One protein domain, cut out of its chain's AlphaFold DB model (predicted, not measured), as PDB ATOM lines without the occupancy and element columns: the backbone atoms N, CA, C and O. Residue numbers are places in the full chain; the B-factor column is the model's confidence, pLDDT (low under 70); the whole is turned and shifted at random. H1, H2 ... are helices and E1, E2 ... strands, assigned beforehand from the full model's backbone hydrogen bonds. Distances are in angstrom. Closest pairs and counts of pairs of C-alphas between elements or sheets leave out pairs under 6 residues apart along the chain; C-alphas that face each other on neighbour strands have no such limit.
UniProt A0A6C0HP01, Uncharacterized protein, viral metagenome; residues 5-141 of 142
ATOM      1  N   HIS A   5     -26.845 -19.529  51.500       86.19
ATOM      2  CA  HIS A   5     -26.822 -20.203  52.789       86.19
ATOM      3  C   HIS A   5     -25.410 -20.210  53.362       86.19
ATOM      4  O   HIS A   5     -24.458 -20.548  52.658       86.19
ATOM      5  N   HIS A   6     -25.276 -19.929  54.657       89.12
ATOM      6  CA  HIS A   6     -24.096 -20.385  55.382       89.12
ATOM      7  C   HIS A   6     -24.161 -21.921  55.522       89.12
ATOM      8  O   HIS A   6     -25.257 -22.445  55.749       89.12
ATOM      9  N   PRO A   7     -23.042 -22.667  55.436       86.44
ATOM     10  CA  PRO A   7     -23.059 -24.130  55.536       86.44
ATOM     11  C   PRO A   7     -23.781 -24.666  56.783       86.44
ATOM     12  O   PRO A   7     -24.474 -25.677  56.708       86.44
ATOM     13  N   SER A   8     -23.667 -23.963  57.916       88.31
ATOM     14  CA  SER A   8     -24.320 -24.337  59.183       88.31
ATOM     15  C   SER A   8     -25.844 -24.164  59.193       88.31
ATOM     16  O   SER A   8     -26.507 -24.694  60.077       88.31
ATOM     17  N   GLN A   9     -26.410 -23.428  58.233       90.44
ATOM     18  CA  GLN A   9     -27.852 -23.169  58.137       90.44
ATOM     19  C   GLN A   9     -28.576 -24.186  57.245       90.44
ATOM     20  O   GLN A   9     -29.799 -24.134  57.113       90.44
ATOM     21  N   ILE A  10     -27.837 -25.086  56.594       91.19
ATOM     22  CA  ILE A  10     -28.409 -26.065  55.674       91.19
ATOM     23  C   ILE A  10     -28.887 -27.271  56.473       91.19
ATOM     24  O   ILE A  10     -28.098 -27.994  57.083       91.19
ATOM     25  N   ASN A  11     -30.190 -27.539  56.419       92.31
ATOM     26  CA  ASN A  11     -30.742 -28.769  56.959       92.31
ATOM     27  C   ASN A  11     -30.665 -29.880  55.906       92.31
ATOM     28  O   ASN A  11     -31.608 -30.111  55.151       92.31
ATOM     29  N   TYR A  12     -29.550 -30.609  55.861       91.31
ATOM     30  CA  TYR A  12     -29.322 -31.661  54.861       91.31
ATOM     31  C   TYR A  12     -30.388 -32.773  54.852       91.31
ATOM     32  O   TYR A  12     -30.560 -33.441  53.837       91.31
ATOM     33  N   LYS A  13     -31.173 -32.943  55.931       91.31
ATOM     34  CA  LYS A  13     -32.311 -33.884  55.964       91.31
ATOM     35  C   LYS A  13     -33.475 -33.460  55.061       91.31
ATOM     36  O   LYS A  13     -34.338 -34.277  54.765       91.31
ATOM     37  N   GLN A  14     -33.514 -32.196  54.643       93.31
ATOM     38  CA  GLN A  14     -34.522 -31.645  53.731       93.31
ATOM     39  C   GLN A  14     -34.066 -31.626  52.274       93.31
ATOM     40  O   GLN A  14     -34.776 -31.095  51.415       93.31
ATOM     41  N   ILE A  15     -32.886 -32.182  52.000       93.94
ATOM     42  CA  ILE A  15     -32.412 -32.410  50.643       93.94
ATOM     43  C   ILE A  15     -32.971 -33.745  50.165       93.94
ATOM     44  O   ILE A  15     -32.764 -34.791  50.778       93.94
ATOM     45  N   SER A  16     -33.667 -33.695  49.040       93.44
ATOM     46  CA  SER A  16     -34.092 -34.856  48.275       93.44
ATOM     47  C   SER A  16     -33.708 -34.676  46.810       93.44
ATOM     48  O   SER A  16     -33.181 -33.638  46.398       93.44
ATOM     49  N   PHE A  17     -33.934 -35.715  46.014       94.19
ATOM     50  CA  PHE A  17     -33.594 -35.715  44.600       94.19
ATOM     51  C   PHE A  17     -34.781 -36.179  43.773       94.19
ATOM     52  O   PHE A  17     -35.486 -37.116  44.153       94.19
ATOM     53  N   TYR A  18     -34.980 -35.532  42.627       93.00
ATOM     54  CA  TYR A  18     -35.908 -36.031  41.616       93.00
ATOM     55  C   TYR A  18     -35.410 -37.358  41.036       93.00
ATOM     56  O   TYR A  18     -34.228 -37.702  41.142       93.00
ATOM     57  N   LEU A  19     -36.314 -38.080  40.369       90.38
ATOM     58  CA  LEU A  19     -35.941 -39.246  39.575       90.38
ATOM     59  C   LEU A  19     -34.843 -38.877  38.561       90.38
ATOM     60  O   LEU A  19     -34.883 -37.780  37.990       90.38
ATOM     61  N   PRO A  20     -33.863 -39.770  38.342       92.38
ATOM     62  CA  PRO A  20     -32.740 -39.471  37.474       92.38
ATOM     63  C   PRO A  20     -33.202 -39.315  36.030       92.38
ATOM     64  O   PRO A  20     -33.955 -40.140  35.512       92.38
ATOM     65  N   ILE A  21     -32.681 -38.291  35.365       92.81
ATOM     66  CA  ILE A  21     -32.833 -38.097  33.922       92.81
ATOM     67  C   ILE A  21     -31.521 -38.440  33.208       92.81
ATOM     68  O   ILE A  21     -30.458 -38.357  33.833       92.81
ATOM     69  N   PRO A  22     -31.552 -38.804  31.914       92.62
ATOM     70  CA  PRO A  22     -30.336 -38.919  31.116       92.62
ATOM     71  C   PRO A  22     -29.527 -37.620  31.184       92.62
ATOM     72  O   PRO A  22     -30.080 -36.528  31.022       92.62
ATOM     73  N   ASN A  23     -28.228 -37.724  31.456       86.44
ATOM     74  CA  ASN A  23     -27.367 -36.546  31.446       86.44
ATOM     75  C   ASN A  23     -27.020 -36.154  30.001       86.44
ATOM     76  O   ASN A  23     -26.980 -36.993  29.103       86.44
ATOM     77  N   LYS A  24     -26.713 -34.873  29.786       82.00
ATOM     78  CA  LYS A  24     -26.238 -34.371  28.489       82.00
ATOM     79  C   LYS A  24     -24.762 -34.693  28.239       82.00
ATOM     80  O   LYS A  24     -24.346 -34.767  27.088       82.00
ATOM     81  N   PHE A  25     -23.973 -34.852  29.301       80.62
ATOM     82  CA  PHE A  25     -22.559 -35.217  29.208       80.62
ATOM     83  C   PHE A  25     -22.425 -36.733  29.169       80.62
ATOM     84  O   PHE A  25     -22.751 -37.381  30.151       80.62
ATOM     85  N   SER A  26     -21.920 -37.306  28.076       75.50
ATOM     86  CA  SER A  26     -21.857 -38.765  27.880       75.50
ATOM     87  C   SER A  26     -21.058 -39.520  28.952       75.50
ATOM     88  O   SER A  26     -21.366 -40.674  29.245       75.50
ATOM     89  N   SER A  27     -20.064 -38.872  29.568       82.19
ATOM     90  CA  SER A  27     -19.286 -39.417  30.689       82.19
ATOM     91  C   SER A  27     -20.112 -39.613  31.966       82.19
ATOM     92  O   SER A  27     -19.748 -40.413  32.828       82.19
ATOM     93  N   TYR A  28     -21.234 -38.907  32.088       84.44
ATOM     94  CA  TYR A  28     -22.160 -38.988  33.205       84.44
ATOM     95  C   TYR A  28     -23.471 -39.560  32.670       84.44
ATOM     96  O   TYR A  28     -24.143 -38.954  31.859       84.44
ATOM     97  N   LYS A  29     -23.874 -40.762  33.063       88.56
ATOM     98  CA  LYS A  29     -25.060 -41.407  32.475       88.56
ATOM     99  C   LYS A  29     -26.361 -40.750  32.921       88.56
ATOM    100  O   LYS A  29     -27.282 -40.563  32.126       88.56
ATOM    101  N   LYS A  30     -26.442 -40.404  34.203       92.94
ATOM    102  CA  LYS A  30     -27.657 -39.900  34.842       92.94
ATOM    103  C   LYS A  30     -27.392 -38.598  35.585       92.94
ATOM    104  O   LYS A  30     -26.261 -38.287  35.971       92.94
ATOM    105  N   PHE A  31     -28.458 -37.832  35.760       94.75
ATOM    106  CA  PHE A  31     -28.484 -36.611  36.545       94.75
ATOM    107  C   PHE A  31     -29.672 -36.628  37.501       94.75
ATOM    108  O   PHE A  31     -30.823 -36.754  37.081       94.75
ATOM    109  N   TYR A  32     -29.381 -36.452  38.784       94.81
ATOM    110  CA  TYR A  32     -30.359 -36.284  39.846       94.81
ATOM    111  C   TYR A  32     -30.468 -34.804  40.180       94.81
ATOM    112  O   TYR A  32     -29.557 -34.220  40.771       94.81
ATOM    113  N   LYS A  33     -31.589 -34.183  39.811       95.06
ATOM    114  CA  LYS A  33     -31.835 -32.779  40.143       95.06
ATOM    115  C   LYS A  33     -32.064 -32.639  41.650       95.06
ATOM    116  O   LYS A  33     -32.878 -33.371  42.214       95.06
ATOM    117  N   LEU A  34     -31.363 -31.696  42.279       95.19
ATOM    118  CA  LEU A  34     -31.502 -31.417  43.705       95.19
ATOM    119  C   LEU A  34     -32.851 -30.753  44.004       95.19
ATOM    120  O   LEU A  34     -33.338 -29.914  43.242       95.19
ATOM    121  N   GLN A  35     -33.426 -31.111  45.145       94.62
ATOM    122  CA  GLN A  35     -34.591 -30.479  45.735       94.62
ATOM    123  C   GLN A  35     -34.286 -30.163  47.202       94.62
ATOM    124  O   GLN A  35     -33.968 -31.061  47.972       94.62
ATOM    125  N   TYR A  36     -34.395 -28.898  47.600       94.69
ATOM    126  CA  TYR A  36     -34.269 -28.486  48.997       94.69
ATOM    127  C   TYR A  36     -35.558 -27.815  49.454       94.69
ATOM    128  O   TYR A  36     -35.991 -26.821  48.866       94.69
ATOM    129  N   ASN A  37     -36.188 -28.390  50.475       93.19
ATOM    130  CA  ASN A  37     -37.425 -27.872  51.046       93.19
ATOM    131  C   ASN A  37     -37.104 -26.920  52.206       93.19
ATOM    132  O   ASN A  37     -36.567 -27.353  53.218       93.19
ATOM    133  N   THR A  38     -37.465 -25.643  52.074       88.50
ATOM    134  CA  THR A  38     -37.262 -24.612  53.108       88.50
ATOM    135  C   THR A  38     -38.424 -24.516  54.103       88.50
ATOM    136  O   THR A  38     -38.506 -23.547  54.848       88.50
ATOM    137  N   HIS A  39     -39.359 -25.473  54.078       87.25
ATOM    138  CA  HIS A  39     -40.700 -25.442  54.687       87.25
ATOM    139  C   HIS A  39     -41.684 -24.444  54.067       87.25
ATOM    140  O   HIS A  39     -42.888 -24.665  54.150       87.25
ATOM    141  N   ILE A  40     -41.195 -23.376  53.434       89.38
ATOM    142  CA  ILE A  40     -42.029 -22.356  52.787       89.38
ATOM    143  C   ILE A  40     -42.134 -22.633  51.284       89.38
ATOM    144  O   ILE A  40     -43.197 -22.491  50.686       89.38
ATOM    145  N   PHE A  41     -41.029 -23.038  50.659       91.12
ATOM    146  CA  PHE A  41     -40.964 -23.353  49.236       91.12
ATOM    147  C   PHE A  41     -39.848 -24.357  48.944       91.12
ATOM    148  O   PHE A  41     -39.059 -24.742  49.806       91.12
ATOM    149  N   ILE A  42     -39.790 -24.792  47.691       92.56
ATOM    150  CA  ILE A  42     -38.770 -25.706  47.194       92.56
ATOM    151  C   ILE A  42     -37.794 -24.927  46.317       92.56
ATOM    152  O   ILE A  42     -38.213 -24.212  45.407       92.56
ATOM    153  N   ILE A  43     -36.495 -25.112  46.550       94.06
ATOM    154  CA  ILE A  43     -35.441 -24.641  45.647       94.06
ATOM    155  C   ILE A  43     -34.719 -25.815  44.994       94.06
ATOM    156  O   ILE A  43     -34.594 -26.899  45.560       94.06
ATOM    157  N   HIS A  44     -34.226 -25.580  43.779       94.50
ATOM    158  CA  HIS A  44     -33.545 -26.590  42.960       94.50
ATOM    159  C   HIS A  44     -32.041 -26.376  42.840       94.50
ATOM    160  O   HIS A  44     -31.361 -27.021  42.046       94.50
ATOM    161  N   THR A  45     -31.517 -25.389  43.550       94.06
ATOM    162  CA  THR A  45     -30.101 -25.054  43.546       94.06
ATOM    163  C   THR A  45     -29.764 -24.487  44.909       94.06
ATOM    164  O   THR A  45     -30.452 -23.584  45.382       94.06
ATOM    165  N   LEU A  46     -28.715 -25.021  45.523       93.88
ATOM    166  CA  LEU A  46     -28.158 -24.497  46.763       93.88
ATOM    167  C   LEU A  46     -26.984 -23.588  46.427       93.88
ATOM    168  O   LEU A  46     -26.083 -24.003  45.703       93.88
ATOM    169  N   TYR A  47     -26.988 -22.372  46.961       93.69
ATOM    170  CA  TYR A  47     -25.820 -21.498  46.962       93.69
ATOM    171  C   TYR A  47     -25.244 -21.498  48.370       93.69
ATOM    172  O   TYR A  47     -25.874 -20.993  49.296       93.69
ATOM    173  N   ILE A  48     -24.072 -22.096  48.536       93.00
ATOM    174  CA  ILE A  48     -23.461 -22.335  49.843       93.00
ATOM    175  C   ILE A  48     -22.233 -21.444  49.958       93.00
ATOM    176  O   ILE A  48     -21.326 -21.560  49.140       93.00
ATOM    177  N   LEU A  49     -22.211 -20.544  50.938       91.88
ATOM    178  CA  LEU A  49     -21.070 -19.671  51.196       91.88
ATOM    179  C   LEU A  49     -19.852 -20.522  51.574       91.88
ATOM    180  O   LEU A  49     -19.937 -21.355  52.477       91.88
ATOM    181  N   LEU A  50     -18.738 -20.306  50.882       90.69
ATOM    182  CA  LEU A  50     -17.453 -20.896  51.238       90.69
ATOM    183  C   LEU A  50     -16.668 -19.918  52.101       90.69
ATOM    184  O   LEU A  50     -16.700 -18.708  51.867       90.69
ATOM    185  N   ASP A  51     -15.959 -20.464  53.083       88.00
ATOM    186  CA  ASP A  51     -15.014 -19.689  53.874       88.00
ATOM    187  C   ASP A  51     -13.685 -19.706  53.117       88.00
ATOM    188  O   ASP A  51     -12.976 -20.715  53.094       88.00
ATOM    189  N   ALA A  52     -13.442 -18.632  52.366       86.38
ATOM    190  CA  ALA A  52     -12.344 -18.544  51.421       86.38
ATOM    191  C   ALA A  52     -11.515 -17.284  51.662       86.38
ATOM    192  O   ALA A  52     -12.035 -16.166  51.700       86.38
ATOM    193  N   GLU A  53     -10.203 -17.466  51.729       85.00
ATOM    194  CA  GLU A  53      -9.256 -16.366  51.666       85.00
ATOM    195  C   GLU A  53      -9.196 -15.847  50.229       85.00
ATOM    196  O   GLU A  53      -9.142 -16.618  49.266       85.00
ATOM    197  N   THR A  54      -9.229 -14.523  50.077       83.12
ATOM    198  CA  THR A  54      -9.209 -13.867  48.767       83.12
ATOM    199  C   THR A  54      -7.864 -13.201  48.544       83.12
ATOM    200  O   THR A  54      -7.439 -12.366  49.340       83.12
ATOM    201  N   SER A  55      -7.234 -13.499  47.413       77.44
ATOM    202  CA  SER A  55      -6.079 -12.763  46.905       77.44
ATOM    203  C   SER A  55      -6.420 -12.123  45.559       77.44
ATOM    204  O   SER A  55      -7.058 -12.733  44.696       77.44
ATOM    205  N   ILE A  56      -6.027 -10.862  45.381       72.38
ATOM    206  CA  ILE A  56      -6.209 -10.132  44.122       72.38
ATOM    207  C   ILE A  56      -4.948 -10.343  43.298       72.38
ATOM    208  O   ILE A  56      -3.854 -10.016  43.749       72.38
ATOM    209  N   ILE A  57      -5.096 -10.904  42.099       65.25
ATOM    210  CA  ILE A  57      -3.943 -11.280  41.274       65.25
ATOM    211  C   ILE A  57      -3.610 -10.219  40.229       65.25
ATOM    212  O   ILE A  57      -2.437 -10.034  39.911       65.25
ATOM    213  N   LYS A  58      -4.607  -9.537  39.650       66.25
ATOM    214  CA  LYS A  58      -4.354  -8.525  38.614       66.25
ATOM    215  C   LYS A  58      -5.593  -7.689  38.303       66.25
ATOM    216  O   LYS A  58      -6.688  -8.248  38.195       66.25
ATOM    217  N   GLU A  59      -5.380  -6.395  38.083       63.56
ATOM    218  CA  GLU A  59      -6.266  -5.514  37.322       63.56
ATOM    219  C   GLU A  59      -5.705  -5.428  35.897       63.56
ATOM    220  O   GLU A  59      -4.538  -5.084  35.704       63.56
ATOM    221  N   ASP A  60      -6.489  -5.840  34.907       63.12
ATOM    222  CA  ASP A  60      -6.114  -5.746  33.495       63.12
ATOM    223  C   ASP A  60      -7.369  -5.372  32.707       63.12
ATOM    224  O   ASP A  60      -8.318  -6.150  32.657       63.12
ATOM    225  N   ASP A  61      -7.417  -4.151  32.178       66.25
ATOM    226  CA  ASP A  61      -8.454  -3.673  31.254       66.25
ATOM    227  C   ASP A  61      -9.915  -3.990  31.682       66.25
ATOM    228  O   ASP A  61     -10.665  -4.701  31.010       66.25
ATOM    229  N   LYS A  62     -10.332  -3.478  32.856       69.56
ATOM    230  CA  LYS A  62     -11.664  -3.691  33.490       69.56
ATOM    231  C   LYS A  62     -11.970  -5.141  33.911       69.56
ATOM    232  O   LYS A  62     -13.116  -5.467  34.247       69.56
ATOM    233  N   LEU A  63     -10.966  -6.016  33.901       74.06
ATOM    234  CA  LEU A  63     -11.037  -7.369  34.435       74.06
ATOM    235  C   LEU A  63     -10.290  -7.447  35.770       74.06
ATOM    236  O   LEU A  63      -9.080  -7.222  35.833       74.06
ATOM    237  N   PHE A  64     -10.996  -7.876  36.815       77.62
ATOM    238  CA  PHE A  64     -10.395  -8.217  38.099       77.62
ATOM    239  C   PHE A  64     -10.262  -9.734  38.215       77.62
ATOM    240  O   PHE A  64     -11.234 -10.484  38.061       77.62
ATOM    241  N   LYS A  65      -9.040 -10.205  38.474       82.62
ATOM    242  CA  LYS A  65      -8.767 -11.619  38.755       82.62
ATOM    243  C   LYS A  65      -8.632 -11.829  40.256       82.62
ATOM    244  O   LYS A  65      -7.735 -11.258  40.877       82.62
ATOM    245  N   TYR A  66      -9.482 -12.693  40.794       83.25
ATOM    246  CA  TYR A  66      -9.442 -13.115  42.187       83.25
ATOM    247  C   TYR A  66      -9.032 -14.580  42.250       83.25
ATOM    248  O   TYR A  66      -9.573 -15.413  41.518       83.25
ATOM    249  N   THR A  67      -8.102 -14.891  43.141       85.88
ATOM    250  CA  THR A  67      -7.854 -16.265  43.559       85.88
ATOM    251  C   THR A  67      -8.445 -16.470  44.930       85.88
ATOM    252  O   THR A  67      -8.193 -15.697  45.856       85.88
ATOM    253  N   PHE A  68      -9.229 -17.531  45.025       86.06
ATOM    254  CA  PHE A  68      -9.859 -17.957  46.252       86.06
ATOM    255  C   PHE A  68      -9.250 -19.269  46.695       86.06
ATOM    256  O   PHE A  68      -9.191 -20.223  45.911       86.06
ATOM    257  N   THR A  69      -8.845 -19.299  47.955       86.56
ATOM    258  CA  THR A  69      -8.321 -20.487  48.614       86.56
ATOM    259  C   THR A  69      -9.268 -20.846  49.745       86.56
ATOM    260  O   THR A  69      -9.549 -20.014  50.604       86.56
ATOM    261  N   TYR A  70      -9.777 -22.070  49.741       86.31
ATOM    262  CA  TYR A  70     -10.679 -22.587  50.771       86.31
ATOM    263  C   TYR A  70     -10.194 -23.954  51.246       86.31
ATOM    264  O   TYR A  70      -9.435 -24.651  50.569       86.31
ATOM    265  N   ARG A  71     -10.643 -24.350  52.437       85.12
ATOM    266  CA  ARG A  71     -10.267 -25.632  53.039       85.12
ATOM    267  C   ARG A  71     -10.953 -26.789  52.320       85.12
ATOM    268  O   ARG A  71     -12.171 -26.772  52.131       85.12
ATOM    269  N   GLU A  72     -10.187 -27.810  51.952       84.00
ATOM    270  CA  GLU A  72     -10.715 -28.997  51.269       84.00
ATOM    271  C   GLU A  72     -11.761 -29.720  52.133       84.00
ATOM    272  O   GLU A  72     -12.778 -30.197  51.629       84.00
ATOM    273  N   GLU A  73     -11.568 -29.727  53.454       85.94
ATOM    274  CA  GLU A  73     -12.484 -30.357  54.402       85.94
ATOM    275  C   GLU A  73     -13.877 -29.721  54.376       85.94
ATOM    276  O   GLU A  73     -14.873 -30.420  54.569       85.94
ATOM    277  N   GLN A  74     -13.969 -28.413  54.100       86.38
ATOM    278  CA  GLN A  74     -15.253 -27.719  54.004       86.38
ATOM    279  C   GLN A  74     -16.067 -28.249  52.821       86.38
ATOM    280  O   GLN A  74     -17.234 -28.612  52.984       86.38
ATOM    281  N   LEU A  75     -15.448 -28.337  51.640       87.00
ATOM    282  CA  LEU A  75     -16.106 -28.867  50.447       87.00
ATOM    283  C   LEU A  75     -16.464 -30.337  50.611       87.00
ATOM    284  O   LEU A  75     -17.605 -30.719  50.357       87.00
ATOM    285  N   ARG A  76     -15.522 -31.134  51.119       89.12
ATOM    286  CA  ARG A  76     -15.741 -32.558  51.357       89.12
ATOM    287  C   ARG A  76     -16.905 -32.787  52.320       89.12
ATOM    288  O   ARG A  76     -17.723 -33.670  52.082       89.12
ATOM    289  N   SER A  77     -17.023 -31.981  53.377       90.06
ATOM    290  CA  SER A  77     -18.145 -32.060  54.320       90.06
ATOM    291  C   SER A  77     -19.487 -31.742  53.649       90.06
ATOM    292  O   SER A  77     -20.463 -32.473  53.834       90.06
ATOM    293  N   ILE A  78     -19.544 -30.692  52.824       91.25
ATOM    294  CA  ILE A  78     -20.751 -30.336  52.063       91.25
ATOM    295  C   ILE A  78     -21.143 -31.479  51.115       91.25
ATOM    296  O   ILE A  78     -22.293 -31.920  51.119       91.25
ATOM    297  N   GLU A  79     -20.189 -31.993  50.339       91.81
ATOM    298  CA  GLU A  79     -20.401 -33.103  49.409       91.81
ATOM    299  C   GLU A  79     -20.886 -34.364  50.123       91.81
ATOM    300  O   GLU A  79     -21.874 -34.963  49.703       91.81
ATOM    301  N   GLN A  80     -20.247 -34.743  51.234       91.56
ATOM    302  CA  GLN A  80     -20.644 -35.895  52.043       91.56
ATOM    303  C   GLN A  80     -22.087 -35.788  52.527       91.56
ATOM    304  O   GLN A  80     -22.841 -36.759  52.433       91.56
ATOM    305  N   ASN A  81     -22.485 -34.616  53.016       91.94
ATOM    306  CA  ASN A  81     -23.834 -34.410  53.522       91.94
ATOM    307  C   ASN A  81     -24.886 -34.456  52.402       91.94
ATOM    308  O   ASN A  81     -25.933 -35.083  52.572       91.94
ATOM    309  N   ILE A  82     -24.607 -33.851  51.242       92.56
ATOM    310  CA  ILE A  82     -25.518 -33.862  50.085       92.56
ATOM    311  C   ILE A  82     -25.625 -35.271  49.486       92.56
ATOM    312  O   ILE A  82     -26.725 -35.776  49.258       92.56
ATOM    313  N   LEU A  83     -24.492 -35.938  49.253       92.38
ATOM    314  CA  LEU A  83     -24.447 -37.271  48.644       92.38
ATOM    315  C   LEU A  83     -24.927 -38.363  49.605       92.38
ATOM    316  O   LEU A  83     -25.463 -39.377  49.159       92.38
ATOM    317  N   GLY A  84     -24.816 -38.148  50.918       87.69
ATOM    318  CA  GLY A  84     -25.336 -39.051  51.944       87.69
ATOM    319  C   GLY A  84     -26.844 -39.300  51.830       87.69
ATOM    320  O   GLY A  84     -27.298 -40.415  52.096       87.69
ATOM    321  N   ALA A  85     -27.613 -38.313  51.355       83.69
ATOM    322  CA  ALA A  85     -29.044 -38.471  51.090       83.69
ATOM    323  C   ALA A  85     -29.331 -39.424  49.911       83.69
ATOM    324  O   ALA A  85     -30.335 -40.132  49.916       83.69
ATOM    325  N   LEU A  86     -28.423 -39.505  48.934       85.81
ATOM    326  CA  LEU A  86     -28.548 -40.353  47.741       85.81
ATOM    327  C   LEU A  86     -27.917 -41.742  47.931       85.81
ATOM    328  O   LEU A  86     -28.420 -42.734  47.398       85.81
ATOM    329  N   LYS A  87     -26.856 -41.841  48.743       77.75
ATOM    330  CA  LYS A  87     -26.077 -43.070  48.977       77.75
ATOM    331  C   LYS A  87     -26.922 -44.249  49.464       77.75
ATOM    332  O   LYS A  87     -26.619 -45.396  49.150       77.75
ATOM    333  N   LYS A  88     -28.005 -43.992  50.206       73.81
ATOM    334  CA  LYS A  88     -28.931 -45.051  50.649       73.81
ATOM    335  C   LYS A  88     -29.610 -45.774  49.480       73.81
ATOM    336  O   LYS A  88     -29.991 -46.930  49.623       73.81
ATOM    337  N   HIS A  89     -29.743 -45.101  48.340       80.00
ATOM    338  CA  HIS A  89     -30.431 -45.604  47.154       80.00
ATOM    339  C   HIS A  89     -29.462 -46.007  46.039       80.00
ATOM    340  O   HIS A  89     -29.780 -46.885  45.241       80.00
ATOM    341  N   VAL A  90     -28.275 -45.398  45.995       82.94
ATOM    342  CA  VAL A  90     -27.271 -45.630  44.953       82.94
ATOM    343  C   VAL A  90     -26.008 -46.220  45.580       82.94
ATOM    344  O   VAL A  90     -25.250 -45.531  46.259       82.94
ATOM    345  N   LYS A  91     -25.778 -47.519  45.346       85.56
ATOM    346  CA  LYS A  91     -24.605 -48.273  45.828       85.56
ATOM    347  C   LYS A  91     -23.372 -48.017  44.949       85.56
ATOM    348  O   LYS A  91     -22.846 -48.945  44.341       85.56
ATOM    349  N   LYS A  92     -22.956 -46.757  44.832       89.62
ATOM    350  CA  LYS A  92     -21.819 -46.326  44.003       89.62
ATOM    351  C   LYS A  92     -20.783 -45.578  44.825       89.62
ATOM    352  O   LYS A  92     -21.078 -45.093  45.919       89.62
ATOM    353  N   GLU A  93     -19.570 -45.514  44.296       91.19
ATOM    354  CA  GLU A  93     -18.480 -44.763  44.904       91.19
ATOM    355  C   GLU A  93     -18.794 -43.262  44.901       91.19
ATOM    356  O   GLU A  93     -19.376 -42.739  43.952       91.19
ATOM    357  N   ILE A  94     -18.427 -42.561  45.971       90.00
ATOM    358  CA  ILE A  94     -18.541 -41.104  46.020       90.00
ATOM    359  C   ILE A  94     -17.224 -40.505  45.551       90.00
ATOM    360  O   ILE A  94     -16.183 -40.776  46.143       90.00
ATOM    361  N   VAL A  95     -17.302 -39.640  44.546       89.94
ATOM    362  CA  VAL A  95     -16.166 -38.859  44.075       89.94
ATOM    363  C   VAL A  95     -16.318 -37.416  44.547       89.94
ATOM    364  O   VAL A  95     -17.313 -36.755  44.246       89.94
ATOM    365  N   TYR A  96     -15.301 -36.948  45.267       85.31
ATOM    366  CA  TYR A  96     -15.138 -35.566  45.712       85.31
ATOM    367  C   TYR A  96     -14.212 -34.868  44.717       85.31
ATOM    368  O   TYR A  96     -13.055 -35.262  44.587       85.31
ATOM    369  N   ASN A  97     -14.712 -33.891  43.962       69.31
ATOM    370  CA  ASN A  97     -13.989 -33.351  42.804       69.31
ATOM    371  C   ASN A  97     -13.885 -31.830  42.864       69.31
ATOM    372  O   ASN A  97     -14.499 -31.147  42.049       69.31
ATOM    373  N   HIS A  98     -13.064 -31.288  43.768       71.12
ATOM    374  CA  HIS A  98     -12.761 -29.858  43.760       71.12
ATOM    375  C   HIS A  98     -11.312 -29.545  44.128       71.12
ATOM    376  O   HIS A  98     -10.838 -30.009  45.164       71.12
ATOM    377  N   PRO A  99     -10.610 -28.713  43.331       68.00
ATOM    378  CA  PRO A  99      -9.336 -28.156  43.765       68.00
ATOM    379  C   PRO A  99      -9.578 -27.251  44.980       68.00
ATOM    380  O   PRO A  99     -10.608 -26.592  45.050       68.00
ATOM    381  N   ASN A 100      -8.638 -27.187  45.921       74.12
ATOM    382  CA  ASN A 100      -8.682 -26.292  47.094       74.12
ATOM    383  C   ASN A 100      -8.498 -24.800  46.743       74.12
ATOM    384  O   ASN A 100      -8.718 -23.914  47.567       74.12
ATOM    385  N   THR A 101      -8.085 -24.528  45.506       73.94
ATOM    386  CA  THR A 101      -7.823 -23.194  44.980       73.94
ATOM    387  C   THR A 101      -8.578 -23.027  43.673       73.94
ATOM    388  O   THR A 101      -8.490 -23.881  42.790       73.94
ATOM    389  N   THR A 102      -9.291 -21.915  43.522       80.31
ATOM    390  CA  THR A 102      -9.988 -21.582  42.276       80.31
ATOM    391  C   THR A 102      -9.703 -20.145  41.863       80.31
ATOM    392  O   THR A 102      -9.858 -19.206  42.644       80.31
ATOM    393  N   LEU A 103      -9.325 -19.974  40.595       79.00
ATOM    394  CA  LEU A 103      -9.181 -18.671  39.956       79.00
ATOM    395  C   LEU A 103     -10.521 -18.258  39.339       79.00
ATOM    396  O   LEU A 103     -11.034 -18.943  38.451       79.00
ATOM    397  N   ILE A 104     -11.057 -17.112  39.751       80.62
ATOM    398  CA  ILE A 104     -12.291 -16.549  39.196       80.62
ATOM    399  C   ILE A 104     -11.982 -15.207  38.541       80.62
ATOM    400  O   ILE A 104     -11.351 -14.321  39.118       80.62
ATOM    401  N   ARG A 105     -12.450 -15.057  37.300       78.06
ATOM    402  CA  ARG A 105     -12.375 -13.803  36.551       78.06
ATOM    403  C   ARG A 105     -13.693 -13.059  36.720       78.06
ATOM    404  O   ARG A 105     -14.746 -13.615  36.417       78.06
ATOM    405  N   HIS A 106     -13.627 -11.823  37.190       73.50
ATOM    406  CA  HIS A 106     -14.777 -10.938  37.303       73.50
ATOM    407  C   HIS A 106     -14.617  -9.775  36.325       73.50
ATOM    408  O   HIS A 106     -13.590  -9.097  36.317       73.50
ATOM    409  N   HIS A 107     -15.633  -9.555  35.499       69.94
ATOM    410  CA  HIS A 107     -15.713  -8.388  34.627       69.94
ATOM    411  C   HIS A 107     -16.486  -7.286  35.348       69.94
ATOM    412  O   HIS A 107     -17.578  -7.554  35.848       69.94
ATOM    413  N   GLY A 108     -15.963  -6.060  35.358       72.12
ATOM    414  CA  GLY A 108     -16.659  -4.910  35.932       72.12
ATOM    415  C   GLY A 108     -15.852  -4.199  37.009       72.12
ATOM    416  O   GLY A 108     -14.630  -4.170  36.946       72.12
ATOM    417  N   ALA A 109     -16.548  -3.581  37.964       72.38
ATOM    418  CA  ALA A 109     -15.921  -2.818  39.035       72.38
ATOM    419  C   ALA A 109     -15.191  -3.722  40.038       72.38
ATOM    420  O   ALA A 109     -15.553  -4.883  40.247       72.38
ATOM    421  N   TYR A 110     -14.181  -3.154  40.694       76.00
ATOM    422  CA  TYR A 110     -13.519  -3.793  41.820       76.00
ATOM    423  C   TYR A 110     -14.533  -4.096  42.930       76.00
ATOM    424  O   TYR A 110     -15.297  -3.226  43.350       76.00
ATOM    425  N   VAL A 111     -14.506  -5.328  43.427       76.19
ATOM    426  CA  VAL A 111     -15.317  -5.770  44.556       76.19
ATOM    427  C   VAL A 111     -14.382  -5.898  45.743       76.19
ATOM    428  O   VAL A 111     -13.542  -6.794  45.791       76.19
ATOM    429  N   LYS A 112     -14.535  -5.012  46.726       74.75
ATOM    430  CA  LYS A 112     -13.827  -5.148  47.998       74.75
ATOM    431  C   LYS A 112     -14.441  -6.322  48.766       74.75
ATOM    432  O   LYS A 112     -15.639  -6.312  49.028       74.75
ATOM    433  N   ASN A 113     -13.628  -7.312  49.127       78.88
ATOM    434  CA  ASN A 113     -14.049  -8.511  49.866       78.88
ATOM    435  C   ASN A 113     -15.192  -9.286  49.172       78.88
ATOM    436  O   ASN A 113     -16.313  -9.346  49.696       78.88
ATOM    437  N   PRO A 114     -14.945  -9.851  47.978       85.19
ATOM    438  CA  PRO A 114     -15.929 -10.687  47.305       85.19
ATOM    439  C   PRO A 114     -16.237 -11.943  48.121       85.19
ATOM    440  O   PRO A 114     -15.362 -12.511  48.772       85.19
ATOM    441  N   ARG A 115     -17.486 -12.408  48.051       86.56
ATOM    442  CA  ARG A 115     -17.900 -13.684  48.643       86.56
ATOM    443  C   ARG A 115     -17.924 -14.770  47.581       86.56
ATOM    444  O   ARG A 115     -18.414 -14.547  46.471       86.56
ATOM    445  N   VAL A 116     -17.460 -15.957  47.953       88.38
ATOM    446  CA  VAL A 116     -17.497 -17.145  47.100       88.38
ATOM    447  C   VAL A 116     -18.581 -18.097  47.546       88.38
ATOM    448  O   VAL A 116     -18.738 -18.381  48.729       88.38
ATOM    449  N   TYR A 117     -19.298 -18.631  46.568       90.56
ATOM    450  CA  TYR A 117     -20.356 -19.590  46.785       90.56
ATOM    451  C   TYR A 117     -20.125 -20.839  45.946       90.56
ATOM    452  O   TYR A 117     -19.827 -20.764  44.752       90.56
ATOM    453  N   LEU A 118     -20.335 -21.995  46.565       92.12
ATOM    454  CA  LEU A 118     -20.536 -23.254  45.875       92.12
ATOM    455  C   LEU A 118     -22.004 -23.346  45.466       92.12
ATOM    456  O   LEU A 118     -22.898 -23.483  46.302       92.12
ATOM    457  N   ARG A 119     -22.255 -23.276  44.165       93.56
ATOM    458  CA  ARG A 119     -23.574 -23.488  43.582       93.56
ATOM    459  C   ARG A 119     -23.747 -24.965  43.263       93.56
ATOM    460  O   ARG A 119     -23.122 -25.442  42.324       93.56
ATOM    461  N   VAL A 120     -24.621 -25.670  43.975       94.19
ATOM    462  CA  VAL A 120     -24.922 -27.096  43.756       94.19
ATOM    463  C   VAL A 120     -26.295 -27.247  43.107       94.19
ATOM    464  O   VAL A 120     -27.291 -26.769  43.650       94.19
ATOM    465  N   SER A 121     -26.367 -27.914  41.954       93.75
ATOM    466  CA  SER A 121     -27.615 -28.109  41.192       93.75
ATOM    467  C   SER A 121     -28.154 -29.542  41.234       93.75
ATOM    468  O   SER A 121     -29.322 -29.778  40.913       93.75
ATOM    469  N   GLY A 122     -27.325 -30.511  41.613       94.25
ATOM    470  CA  GLY A 122     -27.692 -31.917  41.565       94.25
ATOM    471  C   GLY A 122     -26.514 -32.847  41.778       94.25
ATOM    472  O   GLY A 122     -25.469 -32.442  42.285       94.25
ATOM    473  N   VAL A 123     -26.707 -34.095  41.371       94.62
ATOM    474  CA  VAL A 123     -25.710 -35.165  41.427       94.62
ATOM    475  C   VAL A 123     -25.615 -35.805  40.049       94.62
ATOM    476  O   VAL A 123     -26.635 -36.136  39.439       94.62
ATOM    477  N   TRP A 124     -24.398 -35.972  39.551       93.94
ATOM    478  CA  TRP A 124     -24.124 -36.786  38.375       93.94
ATOM    479  C   TRP A 124     -23.847 -38.227  38.805       93.94
ATOM    480  O   TRP A 124     -23.348 -38.482  39.899       93.94
ATOM    481  N   GLU A 125     -24.171 -39.176  37.936       93.44
ATOM    482  CA  GLU A 125     -23.929 -40.601  38.151       93.44
ATOM    483  C   GLU A 125     -23.376 -41.219  36.864       93.44
ATOM    484  O   GLU A 125     -23.946 -41.021  35.789       93.44
ATOM    485  N   ASN A 126     -22.299 -41.995  36.968       93.12
ATOM    486  CA  ASN A 126     -21.821 -42.895  35.913       93.12
ATOM    487  C   ASN A 126     -21.965 -44.357  36.376       93.12
ATOM    488  O   ASN A 126     -22.680 -44.622  37.335       93.12
ATOM    489  N   ASP A 127     -21.340 -45.329  35.712       90.69
ATOM    490  CA  ASP A 127     -21.469 -46.743  36.100       90.69
ATOM    491  C   ASP A 127     -20.949 -47.072  37.500       90.69
ATOM    492  O   ASP A 127     -21.530 -47.917  38.178       90.69
ATOM    493  N   GLN A 128     -19.895 -46.394  37.937       92.88
ATOM    494  CA  GLN A 128     -19.116 -46.749  39.122       92.88
ATOM    495  C   GLN A 128     -19.333 -45.768  40.274       92.88
ATOM    496  O   GLN A 128     -19.296 -46.161  41.440       92.88
ATOM    497  N   SER A 129     -19.598 -44.504  39.955       93.69
ATOM    498  CA  SER A 129     -19.539 -43.405  40.902       93.69
ATOM    499  C   SER A 129     -20.647 -42.369  40.748       93.69
ATOM    500  O   SER A 129     -21.340 -42.273  39.728       93.69
ATOM    501  N   ILE A 130     -20.804 -41.594  41.818       93.62
ATOM    502  CA  ILE A 130     -21.623 -40.392  41.911       93.62
ATOM    503  C   ILE A 130     -20.783 -39.224  42.428       93.62
ATOM    504  O   ILE A 130     -19.864 -39.409  43.225       93.62
ATOM    505  N   GLY A 131     -21.147 -38.011  42.030       93.12
ATOM    506  CA  GLY A 131     -20.559 -36.784  42.560       93.12
ATOM    507  C   GLY A 131     -21.502 -35.603  42.383       93.12
ATOM    508  O   GLY A 131     -22.483 -35.679  41.639       93.12
ATOM    509  N   ILE A 132     -21.247 -34.498  43.080       93.44
ATOM    510  CA  ILE A 132     -22.111 -33.323  42.948       93.44
ATOM    511  C   ILE A 132     -21.891 -32.631  41.597       93.44
ATOM    512  O   ILE A 132     -20.787 -32.571  41.061       93.44
ATOM    513  N   THR A 133     -22.965 -32.092  41.030       92.19
ATOM    514  CA  THR A 133     -22.890 -31.120  39.941       92.19
ATOM    515  C   THR A 133     -22.908 -29.731  40.554       92.19
ATOM    516  O   THR A 133     -23.914 -29.313  41.138       92.19
ATOM    517  N   CYS A 134     -21.807 -29.005  40.418       90.69
ATOM    518  CA  CYS A 134     -21.672 -27.694  41.028       90.69
ATOM    519  C   CYS A 134     -20.742 -26.760  40.246       90.69
ATOM    520  O   CYS A 134     -20.064 -27.154  39.296       90.69
ATOM    521  N   LYS A 135     -20.754 -25.490  40.645       89.44
ATOM    522  CA  LYS A 135     -19.900 -24.432  40.112       89.44
ATOM    523  C   LYS A 135     -19.525 -23.481  41.241       89.44
ATOM    524  O   LYS A 135     -20.352 -23.199  42.103       89.44
ATOM    525  N   ILE A 136     -18.305 -22.966  41.208       88.00
ATOM    526  CA  ILE A 136     -17.874 -21.908  42.118       88.00
ATOM    527  C   ILE A 136     -18.194 -20.563  41.468       88.00
ATOM    528  O   ILE A 136     -17.837 -20.312  40.313       88.00
ATOM    529  N   GLU A 137     -18.913 -19.717  42.195       86.50
ATOM    530  CA  GLU A 137     -19.342 -18.396  41.746       86.50
ATOM    531  C   GLU A 137     -18.936 -17.338  42.778       86.50
ATOM    532  O   GLU A 137     -18.849 -17.608  43.974       86.50
ATOM    533  N   CYS A 138     -18.665 -16.126  42.302       83.81
ATOM    534  CA  CYS A 138     -18.239 -14.994  43.117       83.81
ATOM    535  C   CYS A 138     -19.267 -13.873  42.987       83.81
ATOM    536  O   CYS A 138     -19.651 -13.522  41.868       83.81
ATOM    537  N   TYR A 139     -19.666 -13.288  44.115       80.06
ATOM    538  CA  TYR A 139     -20.585 -12.153  44.160       80.06
ATOM    539  C   TYR A 139     -20.054 -11.042  45.076       80.06
ATOM    540  O   TYR A 139     -19.293 -11.327  46.009       80.06
ATOM    541  N   PRO A 140     -20.466  -9.780  44.848       71.69
ATOM    542  CA  PRO A 140     -20.211  -8.697  45.788       71.69
ATOM    543  C   PRO A 140     -20.725  -9.030  47.189       71.69
ATOM    544  O   PRO A 140     -21.778  -9.658  47.333       71.69
ATOM    545  N   SER A 141     -19.989  -8.618  48.223       63.38
ATOM    546  CA  SER A 141     -20.557  -8.554  49.568       63.38
ATOM    547  C   SER A 141     -21.576  -7.410  49.589       63.38
ATOM    548  O   SER A 141     -21.253  -6.288  49.207       63.38
TER     549      SER A 141
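What this domain is: This is residues 5 to 141 of the 142 residues of an uncharacterized protein of viral metagenome (UniProt A0A6C0HP01). A long hairpin, E7 and E8, runs through the middle; E3 and E2, with E1 beyond E2, widen it into a twisted branched sheet on which H1 packs. A second sheet, E4, E5 and E6 in that order, lies toward one end, partly face to face with the first in a sandwich, its strands crossed at 72 degrees to the other's. The printed part has 137 residues with one named helix and eight named strands, in the order E1 E2 E3 E4 E5 H1 E6 E7 E8; the class is mixed, and neighbour strands are antiparallel. The whole is compact, with a radius of gyration of the C-alphas of 16.3 A and spans of 48 by 36 by 25 A.

Where its parts are: E1, residues 15 to 17, begins at C-alpha (-32.412, -32.410, 50.643). E2 is residues 30 to 37, E3 46 to 49, E4 52 to 60 and E5 63 to 70. H1, residues 72 to 87, is 21.0 A long with a kink of 29 degrees near residue 81. E6 is residues 101 to 107. E7, residues 115 to 125, is 29.5 A long and bends by 54 degrees at residue 122; E8, residues 129 to 139, is 31.4 A long and ends at (-20.585, -12.153, 44.160).

How they stand to each other: E2 and E3 lie on one side of E7, with N 32 to O 123 at 2.8 A and N 48 to O 118 at 2.9 A; E8 lies on the other side, with N 119 to O 135 at 2.8 A. E1 and E2 form a hairpin, N 16 to O 35 at 2.9 A. H1 is on this sheet; the C-alphas of Glu 79 and Ile 132 of E8, the closest, are 6.7 A apart. In H1, 10 of 12 O i to N i+4 pairs are within hydrogen-bond range. In the second sheet N 55 of E4 and O 67 of E5 are within hydrogen-bond range at 2.9 A, and N 66 of E5 and O 104 of E6 at 3.0 A. The closest C-alphas of E6 and E8, Ile 104 and Cys 138, are 7.3 A apart.

The domain as a whole: The farthest C-alphas, of Asp 61 and Lys 88, are 50.1 A apart. The printed part has no cut; the links E1 to E2 and H1 to E6 are long. Mean pLDDT of the printed part is 85.8, and residues 57 to 62, 97, 99, 107 and 141 are under 70.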